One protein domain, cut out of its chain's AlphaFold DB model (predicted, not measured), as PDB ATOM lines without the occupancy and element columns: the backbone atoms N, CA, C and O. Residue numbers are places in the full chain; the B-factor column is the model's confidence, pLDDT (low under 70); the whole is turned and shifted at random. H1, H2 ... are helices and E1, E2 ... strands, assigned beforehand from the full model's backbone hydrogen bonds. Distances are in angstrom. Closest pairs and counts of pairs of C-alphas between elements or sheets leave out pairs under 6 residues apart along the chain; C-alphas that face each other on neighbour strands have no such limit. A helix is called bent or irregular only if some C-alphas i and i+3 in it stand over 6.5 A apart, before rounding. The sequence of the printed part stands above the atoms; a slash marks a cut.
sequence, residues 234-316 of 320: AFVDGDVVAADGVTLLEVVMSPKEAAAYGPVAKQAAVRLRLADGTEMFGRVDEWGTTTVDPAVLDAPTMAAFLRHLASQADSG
ATOM      1  N   ALA A 234     -29.987  42.433  -9.390       91.31
ATOM      2  CA  ALA A 234     -29.393  43.756  -9.560       91.31
ATOM      3  C   ALA A 234     -30.326  44.853  -9.056       91.31
ATOM      4  O   ALA A 234     -31.548  44.687  -9.034       91.31
ATOM      5  N   PHE A 235     -29.732  45.975  -8.650       91.19
ATOM      6  CA  PHE A 235     -30.456  47.176  -8.263       91.19
ATOM      7  C   PHE A 235     -30.570  48.107  -9.475       91.19
ATOM      8  O   PHE A 235     -29.581  48.711  -9.886       91.19
ATOM      9  N   VAL A 236     -31.761  48.218 -10.059       89.81
ATOM     10  CA  VAL A 236     -32.012  48.978 -11.292       89.81
ATOM     11  C   VAL A 236     -33.115  49.992 -11.028       89.81
ATOM     12  O   VAL A 236     -34.210  49.624 -10.614       89.81
ATOM     13  N   ASP A 237     -32.819  51.278 -11.230       91.06
ATOM     14  CA  ASP A 237     -33.773  52.391 -11.097       91.06
ATOM     15  C   ASP A 237     -34.566  52.432  -9.774       91.06
ATOM     16  O   ASP A 237     -35.692  52.923  -9.713       91.06
ATOM     17  N   GLY A 238     -33.956  51.970  -8.678       91.94
ATOM     18  CA  GLY A 238     -34.591  51.960  -7.357       91.94
ATOM     19  C   GLY A 238     -35.331  50.669  -7.015       91.94
ATOM     20  O   GLY A 238     -35.848  50.576  -5.905       91.94
ATOM     21  N   ASP A 239     -35.342  49.687  -7.915       95.44
ATOM     22  CA  ASP A 239     -35.952  48.374  -7.722       95.44
ATOM     23  C   ASP A 239     -34.908  47.250  -7.767       95.44
ATOM     24  O   ASP A 239     -33.787  47.419  -8.248       95.44
ATOM     25  N   VAL A 240     -35.285  46.075  -7.257       95.94
ATOM     26  CA  VAL A 240     -34.478  44.855  -7.365       95.94
ATOM     27  C   VAL A 240     -35.040  43.973  -8.468       95.94
ATOM     28  O   VAL A 240     -36.193  43.543  -8.403       95.94
ATOM     29  N   VAL A 241     -34.195  43.641  -9.436       95.25
ATOM     30  CA  VAL A 241     -34.511  42.730 -10.537       95.25
ATOM     31  C   VAL A 241     -33.700  41.453 -10.351       95.25
ATOM     32  O   VAL A 241     -32.490  41.521 -10.181       95.25
ATOM     33  N   ALA A 242     -34.348  40.287 -10.342       94.12
ATOM     34  CA  ALA A 242     -33.637  39.005 -10.357       94.12
ATOM     35  C   ALA A 242     -33.168  38.650 -11.773       94.12
ATOM     36  O   ALA A 242     -33.858  38.969 -12.743       94.12
ATOM     37  N   ALA A 243     -32.033  37.954 -11.871       91.06
ATOM     38  CA  ALA A 243     -31.596  37.341 -13.122       91.06
ATOM     39  C   ALA A 243     -32.545  36.221 -13.577       91.06
ATOM     40  O   ALA A 243     -33.368  35.718 -12.802       91.06
ATOM     41  N   ASP A 244     -32.415  35.813 -14.842       89.38
ATOM     42  CA  ASP A 244     -33.204  34.710 -15.385       89.38
ATOM     43  C   ASP A 244     -32.991  33.417 -14.578       89.38
ATOM     44  O   ASP A 244     -31.899  33.111 -14.098       89.38
ATOM     45  N   GLY A 245     -34.071  32.668 -14.361       89.12
ATOM     46  CA  GLY A 245     -34.061  31.474 -13.511       89.12
ATOM     47  C   GLY A 245     -33.918  31.728 -12.001       89.12
ATOM     48  O   GLY A 245     -34.010  30.770 -11.230       89.12
ATOM     49  N   VAL A 246     -33.757  32.976 -11.544       96.31
ATOM     50  CA  VAL A 246     -33.737  33.328 -10.116       96.31
ATOM     51  C   VAL A 246     -35.103  33.851  -9.674       96.31
ATOM     52  O   VAL A 246     -35.707  34.725 -10.286       96.31
ATOM     53  N   THR A 247     -35.613  33.322  -8.564       97.62
ATOM     54  CA  THR A 247     -36.863  33.781  -7.946       97.62
ATOM     55  C   THR A 247     -36.567  34.580  -6.683       97.62
ATOM     56  O   THR A 247     -36.016  34.033  -5.727       97.62
ATOM     57  N   LEU A 248     -36.992  35.846  -6.623       97.69
ATOM     58  CA  LEU A 248     -36.997  36.618  -5.375       97.69
ATOM     59  C   LEU A 248     -38.119  36.104  -4.465       97.69
ATOM     60  O   LEU A 248     -39.297  36.168  -4.810       97.69
ATOM     61  N   LEU A 249     -37.750  35.580  -3.300       98.12
ATOM     62  CA  LEU A 249     -38.685  35.081  -2.291       98.12
ATOM     63  C   LEU A 249     -39.088  36.175  -1.299       98.12
ATOM     64  O   LEU A 249     -40.225  36.206  -0.838       98.12
ATOM     65  N   GLU A 250     -38.146  37.046  -0.944       98.50
ATOM     66  CA  GLU A 250     -38.345  38.140   0.005       98.50
ATOM     67  C   GLU A 250     -37.381  39.281  -0.333       98.50
ATOM     68  O   GLU A 250     -36.216  39.027  -0.638       98.50
ATOM     69  N   VAL A 251     -37.850  40.528  -0.271       98.38
ATOM     70  CA  VAL A 251     -37.043  41.724  -0.545       98.38
ATOM     71  C   VAL A 251     -37.302  42.757   0.546       98.38
ATOM     72  O   VAL A 251     -38.451  43.066   0.861       98.38
ATOM     73  N   VAL A 252     -36.232  43.304   1.114       98.38
ATOM     74  CA  VAL A 252     -36.256  44.418   2.063       98.38
ATOM     75  C   VAL A 252     -35.461  45.562   1.451       98.38
ATOM     76  O   VAL A 252     -34.232  45.530   1.428       98.38
ATOM     77  N   MET A 253     -36.170  46.568   0.947       98.19
ATOM     78  CA  MET A 253     -35.557  47.774   0.394       98.19
ATOM     79  C   MET A 253     -34.985  48.647   1.508       98.19
ATOM     80  O   MET A 253     -35.597  48.789   2.568       98.19
ATOM     81  N   SER A 254     -33.830  49.257   1.250       97.38
ATOM     82  CA  SER A 254     -33.185  50.215   2.148       97.38
ATOM     83  C   SER A 254     -33.012  49.723   3.597       97.38
ATOM     84  O   SER A 254     -33.411  50.420   4.539       97.38
ATOM     85  N   PRO A 255     -32.416  48.533   3.819       97.62
ATOM     86  CA  PRO A 255     -32.199  48.017   5.163       97.62
ATOM     87  C   PRO A 255     -31.173  48.889   5.895       97.62
ATOM     88  O   PRO A 255     -30.022  49.010   5.477       97.62
ATOM     89  N   LYS A 256     -31.565  49.483   7.027       97.38
ATOM     90  CA  LYS A 256     -30.671  50.321   7.850       97.38
ATOM     91  C   LYS A 256     -29.424  49.564   8.319       97.38
ATOM     92  O   LYS A 256     -28.386  50.172   8.548       97.38
ATOM     93  N   GLU A 257     -29.529  48.244   8.453       96.62
ATOM     94  CA  GLU A 257     -28.448  47.336   8.826       96.62
ATOM     95  C   GLU A 257     -27.317  47.319   7.791       96.62
ATOM     96  O   GLU A 257     -26.197  46.948   8.125       96.62
ATOM     97  N   ALA A 258     -27.586  47.755   6.557       94.19
ATOM     98  CA  ALA A 258     -26.598  47.816   5.493       94.19
ATOM     99  C   ALA A 258     -25.918  49.201   5.353       94.19
ATOM    100  O   ALA A 258     -25.116  49.419   4.449       94.19
ATOM    101  N   ALA A 259     -26.165  50.138   6.277       93.88
ATOM    102  CA  ALA A 259     -25.632  51.504   6.202       93.88
ATOM    103  C   ALA A 259     -24.098  51.607   6.162       93.88
ATOM    104  O   ALA A 259     -23.572  52.592   5.651       93.88
ATOM    105  N   ALA A 260     -23.374  50.612   6.679       88.62
ATOM    106  CA  ALA A 260     -21.915  50.596   6.598       88.62
ATOM    107  C   ALA A 260     -21.398  50.325   5.178       88.62
ATOM    108  O   ALA A 260     -20.288  50.723   4.857       88.62
ATOM    109  N   TYR A 261     -22.193  49.692   4.319       85.88
ATOM    110  CA  TYR A 261     -21.764  49.257   2.990       85.88
ATOM    111  C   TYR A 261     -21.979  50.316   1.901       85.88
ATOM    112  O   TYR A 261     -21.705  50.067   0.733       85.88
ATOM    113  N   GLY A 262     -22.523  51.482   2.256       90.31
ATOM    114  CA  GLY A 262     -22.800  52.571   1.322       90.31
ATOM    115  C   GLY A 262     -24.161  53.235   1.557       90.31
ATOM    116  O   GLY A 262     -24.786  53.051   2.604       90.31
ATOM    117  N   PRO A 263     -24.638  54.046   0.595       94.00
ATOM    118  CA  PRO A 263     -25.918  54.734   0.713       94.00
ATOM    119  C   PRO A 263     -27.091  53.748   0.780       94.00
ATOM    120  O   PRO A 263     -27.454  53.140  -0.220       94.00
ATOM    121  N   VAL A 264     -27.746  53.654   1.940       94.44
ATOM    122  CA  VAL A 264     -28.875  52.731   2.195       94.44
ATOM    123  C   VAL A 264     -29.994  52.833   1.146       94.44
ATOM    124  O   VAL A 264     -30.632  51.840   0.813       94.44
ATOM    125  N   ALA A 265     -30.228  54.024   0.585       94.94
ATOM    126  CA  ALA A 265     -31.243  54.245  -0.449       94.94
ATOM    127  C   ALA A 265     -30.979  53.478  -1.761       94.94
ATOM    128  O   ALA A 265     -31.898  53.304  -2.553       94.94
ATOM    129  N   LYS A 266     -29.742  53.025  -1.986       94.31
ATOM    130  CA  LYS A 266     -29.314  52.265  -3.165       94.31
ATOM    131  C   LYS A 266     -29.039  50.795  -2.847       94.31
ATOM    132  O   LYS A 266     -28.185  50.174  -3.470       94.31
ATOM    133  N   GLN A 267     -29.671  50.273  -1.801       96.69
ATOM    134  CA  GLN A 267     -29.412  48.924  -1.322       96.69
ATOM    135  C   GLN A 267     -30.707  48.187  -1.013       96.69
ATOM    136  O   GLN A 267     -31.706  48.781  -0.593       96.69
ATOM    137  N   ALA A 268     -30.657  46.870  -1.155       97.94
ATOM    138  CA  ALA A 268     -31.706  45.958  -0.746       97.94
ATOM    139  C   ALA A 268     -31.113  44.689  -0.126       97.94
ATOM    140  O   ALA A 268     -30.017  44.255  -0.470       97.94
ATOM    141  N   ALA A 269     -31.857  44.072   0.785       98.00
ATOM    142  CA  ALA A 269     -31.596  42.717   1.247       98.00
ATOM    143  C   ALA A 269     -32.600  41.770   0.591       98.00
ATOM    144  O   ALA A 269     -33.804  42.029   0.609       98.00
ATOM    145  N   VAL A 270     -32.118  40.670   0.026       98.12
ATOM    146  CA  VAL A 270     -32.938  39.700  -0.700       98.12
ATOM    147  C   VAL A 270     -32.790  38.308  -0.116       98.12
ATOM    148  O   VAL A 270     -31.726  37.911   0.355       98.12
ATOM    149  N   ARG A 271     -33.877  37.547  -0.167       98.12
ATOM    150  CA  ARG A 271     -33.867  36.091  -0.117       98.12
ATOM    151  C   ARG A 271     -34.291  35.619  -1.491       98.12
ATOM    152  O   ARG A 271     -35.349  36.017  -1.975       98.12
ATOM    153  N   LEU A 272     -33.485  34.774  -2.103       97.62
ATOM    154  CA  LEU A 272     -33.689  34.313  -3.467       97.62
ATOM    155  C   LEU A 272     -33.585  32.794  -3.550       97.62
ATOM    156  O   LEU A 272     -33.016  32.152  -2.667       97.62
ATOM    157  N   ARG A 273     -34.163  32.228  -4.605       97.50
ATOM    158  CA  ARG A 273     -34.043  30.821  -4.975       97.50
ATOM    159  C   ARG A 273     -33.493  30.734  -6.390       97.50
ATOM    160  O   ARG A 273     -34.074  31.326  -7.295       97.50
ATOM    161  N   LEU A 274     -32.396  30.013  -6.559       94.81
ATOM    162  CA  LEU A 274     -31.787  29.733  -7.854       94.81
ATOM    163  C   LEU A 274     -32.593  28.682  -8.634       94.81
ATOM    164  O   LEU A 274     -33.466  28.008  -8.079       94.81
ATOM    165  N   ALA A 275     -32.268  28.513  -9.917       91.25
ATOM    166  CA  ALA A 275     -32.943  27.571 -10.810       91.25
ATOM    167  C   ALA A 275     -32.848  26.102 -10.345       91.25
ATOM    168  O   ALA A 275     -33.757  25.312 -10.590       91.25
ATOM    169  N   ASP A 276     -31.776  25.741  -9.634       90.06
ATOM    170  CA  ASP A 276     -31.563  24.411  -9.045       90.06
ATOM    171  C   ASP A 276     -32.337  24.190  -7.726       90.06
ATOM    172  O   ASP A 276     -32.291  23.106  -7.143       90.06
ATOM    173  N   GLY A 277     -33.070  25.205  -7.256       95.69
ATOM    174  CA  GLY A 277     -33.814  25.191  -6.001       95.69
ATOM    175  C   GLY A 277     -33.012  25.639  -4.777       95.69
ATOM    176  O   GLY A 277     -33.600  25.747  -3.697       95.69
ATOM    177  N   THR A 278     -31.719  25.939  -4.923       93.75
ATOM    178  CA  THR A 278     -30.868  26.447  -3.844       93.75
ATOM    179  C   THR A 278     -31.369  27.812  -3.383       93.75
ATOM    180  O   THR A 278     -31.549  28.728  -4.184       93.75
ATOM    181  N   GLU A 279     -31.601  27.969  -2.080       97.19
ATOM    182  CA  GLU A 279     -31.962  29.261  -1.494       97.19
ATOM    183  C   GLU A 279     -30.727  29.983  -0.964       97.19
ATOM    184  O   GLU A 279     -29.871  29.375  -0.325       97.19
ATOM    185  N   MET A 280     -30.663  31.295  -1.183       96.06
ATOM    186  CA  MET A 280     -29.598  32.157  -0.675       96.06
ATOM    187  C   MET A 280     -30.165  33.462  -0.125       96.06
ATOM    188  O   MET A 280     -31.290  33.862  -0.434       96.06
ATOM    189  N   PHE A 281     -29.357  34.134   0.687       97.50
ATOM    190  CA  PHE A 281     -29.576  35.523   1.065       97.50
ATOM    191  C   PHE A 281     -28.576  36.404   0.323       97.50
ATOM    192  O   PHE A 281     -27.509  35.928  -0.050       97.50
ATOM    193  N   GLY A 282     -28.896  37.670   0.090       95.81
ATOM    194  CA  GLY A 282     -27.965  38.575  -0.573       95.81
ATOM    195  C   GLY A 282     -28.195  40.037  -0.234       95.81
ATOM    196  O   GLY A 282     -29.319  40.448   0.051       95.81
ATOM    197  N   ARG A 283     -27.117  40.821  -0.245       96.25
ATOM    198  CA  ARG A 283     -27.176  42.283  -0.296       96.25
ATOM    199  C   ARG A 283     -27.062  42.673  -1.761       96.25
ATOM    200  O   ARG A 283     -26.091  42.283  -2.396       96.25
ATOM    201  N   VAL A 284     -28.035  43.414  -2.267       95.88
ATOM    202  CA  VAL A 284     -28.043  43.953  -3.628       95.88
ATOM    203  C   VAL A 284     -27.775  45.446  -3.547       95.88
ATOM    204  O   VAL A 284     -28.401  46.134  -2.738       95.88
ATOM    205  N   ASP A 285     -26.868  45.945  -4.373       93.75
ATOM    206  CA  ASP A 285     -26.597  47.367  -4.556       93.75
ATOM    207  C   ASP A 285     -26.309  47.682  -6.034       93.75
ATOM    208  O   ASP A 285     -26.540  46.847  -6.911       93.75
ATOM    209  N   GLU A 286     -25.871  48.908  -6.325       88.50
ATOM    210  CA  GLU A 286     -25.593  49.362  -7.697       88.50
ATOM    211  C   GLU A 286     -24.425  48.625  -8.376       88.50
ATOM    212  O   GLU A 286     -24.266  48.738  -9.587       88.50
ATOM    213  N   TRP A 287     -23.640  47.846  -7.623       83.62
ATOM    214  CA  TRP A 287     -22.509  47.065  -8.127       83.62
ATOM    215  C   TRP A 287     -22.819  45.570  -8.266       83.62
ATOM    216  O   TRP A 287     -21.999  44.828  -8.800       83.62
ATOM    217  N   GLY A 288     -23.992  45.114  -7.812       87.50
ATOM    218  CA  GLY A 288     -24.445  43.730  -7.958       87.50
ATOM    219  C   GLY A 288     -24.975  43.127  -6.660       87.50
ATOM    220  O   GLY A 288     -25.471  43.832  -5.782       87.50
ATOM    221  N   THR A 289     -24.909  41.795  -6.548       91.50
ATOM    222  CA  THR A 289     -25.346  41.060  -5.352       91.50
ATOM    223  C   THR A 289     -24.191  40.351  -4.651       91.50
ATOM    224  O   THR A 289     -23.581  39.441  -5.205       91.50
ATOM    225  N   THR A 290     -23.970  40.658  -3.371       90.25
ATOM    226  CA  THR A 290     -23.140  39.839  -2.475       90.25
ATOM    227  C   THR A 290     -24.014  38.796  -1.786       90.25
ATOM    228  O   THR A 290     -24.906  39.151  -1.012       90.25
ATOM    229  N   THR A 291     -23.773  37.509  -2.043       92.44
ATOM    230  CA  THR A 291     -24.598  36.411  -1.509       92.44
ATOM    231  C   THR A 291     -24.039  35.823  -0.211       92.44
ATOM    232  O   THR A 291     -22.840  35.844   0.060       92.44
ATOM    233  N   VAL A 292     -24.935  35.292   0.618       91.81
ATOM    234  CA  VAL A 292     -24.651  34.644   1.896       91.81
ATOM    235  C   VAL A 292     -25.397  33.314   1.949       91.81
ATOM    236  O   VAL A 292     -26.623  33.257   1.807       91.81
ATOM    237  N   ASP A 293     -24.640  32.242   2.182       89.56
ATOM    238  CA  ASP A 293     -25.173  30.893   2.365       89.56
ATOM    239  C   ASP A 293     -26.063  30.840   3.627       89.56
ATOM    240  O   ASP A 293     -25.618  31.230   4.713       89.56
ATOM    241  N   PRO A 294     -27.308  30.333   3.550       93.25
ATOM    242  CA  PRO A 294     -28.171  30.192   4.718       93.25
ATOM    243  C   PRO A 294     -27.543  29.420   5.891       93.25
ATOM    244  O   PRO A 294     -27.930  29.645   7.039       93.25
ATOM    245  N   ALA A 295     -26.578  28.529   5.638       90.38
ATOM    246  CA  ALA A 295     -25.885  27.732   6.646       90.38
ATOM    247  C   ALA A 295     -24.964  28.548   7.570       90.38
ATOM    248  O   ALA A 295     -24.611  28.056   8.647       90.38
ATOM    249  N   VAL A 296     -24.571  29.771   7.184       87.88
ATOM    250  CA  VAL A 296     -23.778  30.660   8.057       87.88
ATOM    251  C   VAL A 296     -24.641  31.491   9.007       87.88
ATOM    252  O   VAL A 296     -24.117  32.130   9.919       87.88
ATOM    253  N   LEU A 297     -25.960  31.489   8.809       92.94
ATOM    254  CA  LEU A 297     -26.911  32.218   9.639       92.94
ATOM    255  C   LEU A 297     -27.375  31.350  10.816       92.94
ATOM    256  O   LEU A 297     -27.516  30.134  10.695       92.94
ATOM    257  N   ASP A 298     -27.718  31.978  11.946       93.62
ATOM    258  CA  ASP A 298     -28.325  31.270  13.090       93.62
ATOM    259  C   ASP A 298     -29.630  30.545  12.706       93.62
ATOM    260  O   ASP A 298     -29.987  29.516  13.284       93.62
ATOM    261  N   ALA A 299     -30.354  31.114  11.738       96.62
ATOM    262  CA  ALA A 299     -31.528  30.541  11.098       96.62
ATOM    263  C   ALA A 299     -31.646  31.082   9.661       96.62
ATOM    264  O   ALA A 299     -31.325  32.252   9.440       96.62
ATOM    265  N   PRO A 300     -32.176  30.307   8.699       96.94
ATOM    266  CA  PRO A 300     -32.334  30.732   7.308       96.94
ATOM    267  C   PRO A 300     -33.548  31.670   7.153       96.94
ATOM    268  O   PRO A 300     -34.574  31.313   6.579       96.94
ATOM    269  N   THR A 301     -33.466  32.871   7.729       98.00
ATOM    270  CA  THR A 301     -34.540  33.879   7.730       98.00
ATOM    271  C   THR A 301     -33.982  35.256   7.396       98.00
ATOM    272  O   THR A 301     -32.855  35.567   7.781       98.00
ATOM    273  N   MET A 302     -34.793  36.121   6.774       98.44
ATOM    274  CA  MET A 302     -34.388  37.495   6.452       98.44
ATOM    275  C   MET A 302     -33.942  38.276   7.695       98.44
ATOM    276  O   MET A 302     -32.919  38.952   7.684       98.44
ATOM    277  N   ALA A 303     -34.635  38.108   8.825       98.19
ATOM    278  CA  ALA A 303     -34.248  38.753  10.079       98.19
ATOM    279  C   ALA A 303     -32.861  38.311  10.587       98.19
ATOM    280  O   ALA A 303     -32.150  39.110  11.195       98.19
ATOM    281  N   ALA A 304     -32.475  37.046  10.385       97.44
ATOM    282  CA  ALA A 304     -31.135  36.571  10.732       97.44
ATOM    283  C   ALA A 304     -30.076  37.110   9.766       97.44
ATOM    284  O   ALA A 304     -29.005  37.504  10.218       97.44
ATOM    285  N   PHE A 305     -30.401  37.196   8.475       97.81
ATOM    286  CA  PHE A 305     -29.532  37.805   7.476       97.81
ATOM    287  C   PHE A 305     -29.267  39.294   7.754       97.81
ATOM    288  O   PHE A 305     -28.117  39.713   7.787       97.81
ATOM    289  N   LEU A 306     -30.295  40.084   8.080       97.56
ATOM    290  CA  LEU A 306     -30.120  41.500   8.436       97.56
ATOM    291  C   LEU A 306     -29.250  41.691   9.690       97.56
ATOM    292  O   LEU A 306     -28.397  42.574   9.726       97.56
ATOM    293  N   ARG A 307     -29.404  40.832  10.710       96.69
ATOM    294  CA  ARG A 307     -28.499  40.838  11.877       96.69
ATOM    295  C   ARG A 307     -27.070  40.457  11.503       96.69
ATOM    296  O   ARG A 307     -26.136  41.010  12.073       96.69
ATOM    297  N   HIS A 308     -26.904  39.518  10.573       94.62
ATOM    298  CA  HIS A 308     -25.595  39.133  10.064       94.62
ATOM    299  C   HIS A 308     -24.914  40.305   9.345       94.62
ATOM    300  O   HIS A 308     -23.764  40.593   9.661       94.62
ATOM    301  N   LEU A 309     -25.633  41.041   8.485       94.62
ATOM    302  CA  LEU A 309     -25.129  42.268   7.851       94.62
ATOM    303  C   LEU A 309     -24.697  43.313   8.887       94.62
ATOM    304  O   LEU A 309     -23.578  43.810   8.820       94.62
ATOM    305  N   ALA A 310     -25.534  43.588   9.891       94.44
ATOM    306  CA  ALA A 310     -25.177  44.525  10.958       94.44
ATOM    307  C   ALA A 310     -23.919  44.075  11.729       94.44
ATOM    308  O   ALA A 310     -23.023  44.872  11.986       94.44
ATOM    309  N   SER A 311     -23.807  42.782  12.049       92.06
ATOM    310  CA  SER A 311     -22.629  42.244  12.739       92.06
ATOM    311  C   SER A 311     -21.357  42.311  11.890       92.06
ATOM    312  O   SER A 311     -20.275  42.515  12.437       92.06
ATOM    313  N   GLN A 312     -21.462  42.090  10.580       89.31
ATOM    314  CA  GLN A 312     -20.335  42.172   9.650       89.31
ATOM    315  C   GLN A 312     -19.874  43.625   9.475       89.31
ATOM    316  O   GLN A 312     -18.672  43.890   9.512       89.31
ATOM    317  N   ALA A 313     -20.815  44.567   9.404       84.88
ATOM    318  CA  ALA A 313     -20.543  45.998   9.464       84.88
ATOM    319  C   ALA A 313     -19.790  46.396  10.749       84.88
ATOM    320  O   ALA A 313     -18.733  47.019  10.668       84.88
ATOM    321  N   ASP A 314     -20.274  45.971  11.921       81.44
ATOM    322  CA  ASP A 314     -19.652  46.280  13.221       81.44
ATOM    323  C   ASP A 314     -18.247  45.673  13.371       81.44
ATOM    324  O   ASP A 314     -17.391  46.216  14.072       81.44
ATOM    325  N   SER A 315     -17.997  44.535  12.719       79.75
ATOM    326  CA  SER A 315     -16.692  43.868  12.746       79.75
ATOM    327  C   SER A 315     -15.637  44.535  11.858       79.75
ATOM    328  O   SER A 315     -14.448  44.260  12.019       79.75
ATOM    329  N   GLY A 316     -16.056  45.382  10.912       73.06
ATOM    330  CA  GLY A 316     -15.198  45.923   9.858       73.06
ATOM    331  C   GLY A 316     -14.851  44.927   8.744       73.06
ATOM    332  O   GLY A 316     -14.241  45.335   7.759       73.06
TER     333      GLY A 316
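AT A GLANCE: This is residues 234 to 316 of the 320 residues of an uncharacterized protein of Nocardioides sp. Soil805 (UniProt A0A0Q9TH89). A strongly twisted sheet of four strands, E3 to E6, stands in the middle of a flat body, with the helix H2 slanting over one face and the small two-strand hairpin E1 and E2 over part of the other. The short helix H1 sits beyond one end of the strands and packs on H2. The printed part has 83 residues, with six named strands and two named helices in the order E1 E2 E3 H1 E4 E5 E6 H2, and its class is mixed, helices and strands. The larger sheet runs E3 - E4 - E5 - E6, all antiparallel. The whole is compact, with a radius of gyration of the C-alphas of 11.9 A and spans of 33 by 32 by 16 A.

IN THESE COORDINATES: In the larger sheet, E3 is residues 247 to 253, 16.3 A from first to last C-alpha, E4 is 268 to 273, 15.9 A, E5 is 279 to 285, 19.1 A, and E6 is 288 to 292, 13.4 A. H2, residues 302 to 315, is 19.8 A long and ends with C-alpha 315 at (-16.692, 43.868, 12.746). H1 is residues 256 to 261, 10.2 A. E1, residues 234 to 236, begins with C-alpha 234 at (-29.393, 43.756, -9.560), and E2 is residues 239 to 242.

HOW THE PARTS SIT: E4, E5 and E6 form a meander, each strand the antiparallel neighbour of the one before; E4 and E5 are a hairpin, and so are E5 and E6. N 270 and O 282 are within hydrogen-bond range at 2.8 A, as are N 290 and O 283 at 2.8 A. E3, an edge strand, is antiparallel to E4, with N 252 and O 269 2.8 A apart. H2 is on this sheet, two layers with the helix on one face, at a height over the sheet of 9.2 A. It lies over E5 and only just over E4, with 3 of its C-alphas on E4, and runs slantwise to the strands, at 49 degrees to E5 on the local plane. Its closest C-alphas to E4 are those of Met 302 and Arg 271, 6.7 A apart. H1 only grazes the sheet. It touches H2, with the C-alphas of Glu 257 and Ala 310 4.8 A apart, at a steep tilt of 41 degrees, the same way. E1 and E2 are a hairpin, with N 234 and O 241 2.8 A apart. The closest C-alphas of E1 and E6 are those of Ala 234 and Gly 288, 5.2 A; those of E2 and E3 are Ala 242 and Leu 248, 6.5 A. E1 and H2 are apart. Every O i to N i+4 pair in H2 is within hydrogen-bond range; in irregular H1, where C-alphas 257 and 260 are 7.6 A apart, 0 of 2 are, against 2 of 3 O i to N i+3 pairs.

THE WHOLE: The two C-alphas farthest apart, those of Asp 244 and Ser 315, are 33.9 A apart. The printed part has no cut and no long link. Mean pLDDT of the printed part is 93.6, and no printed residue is under 70.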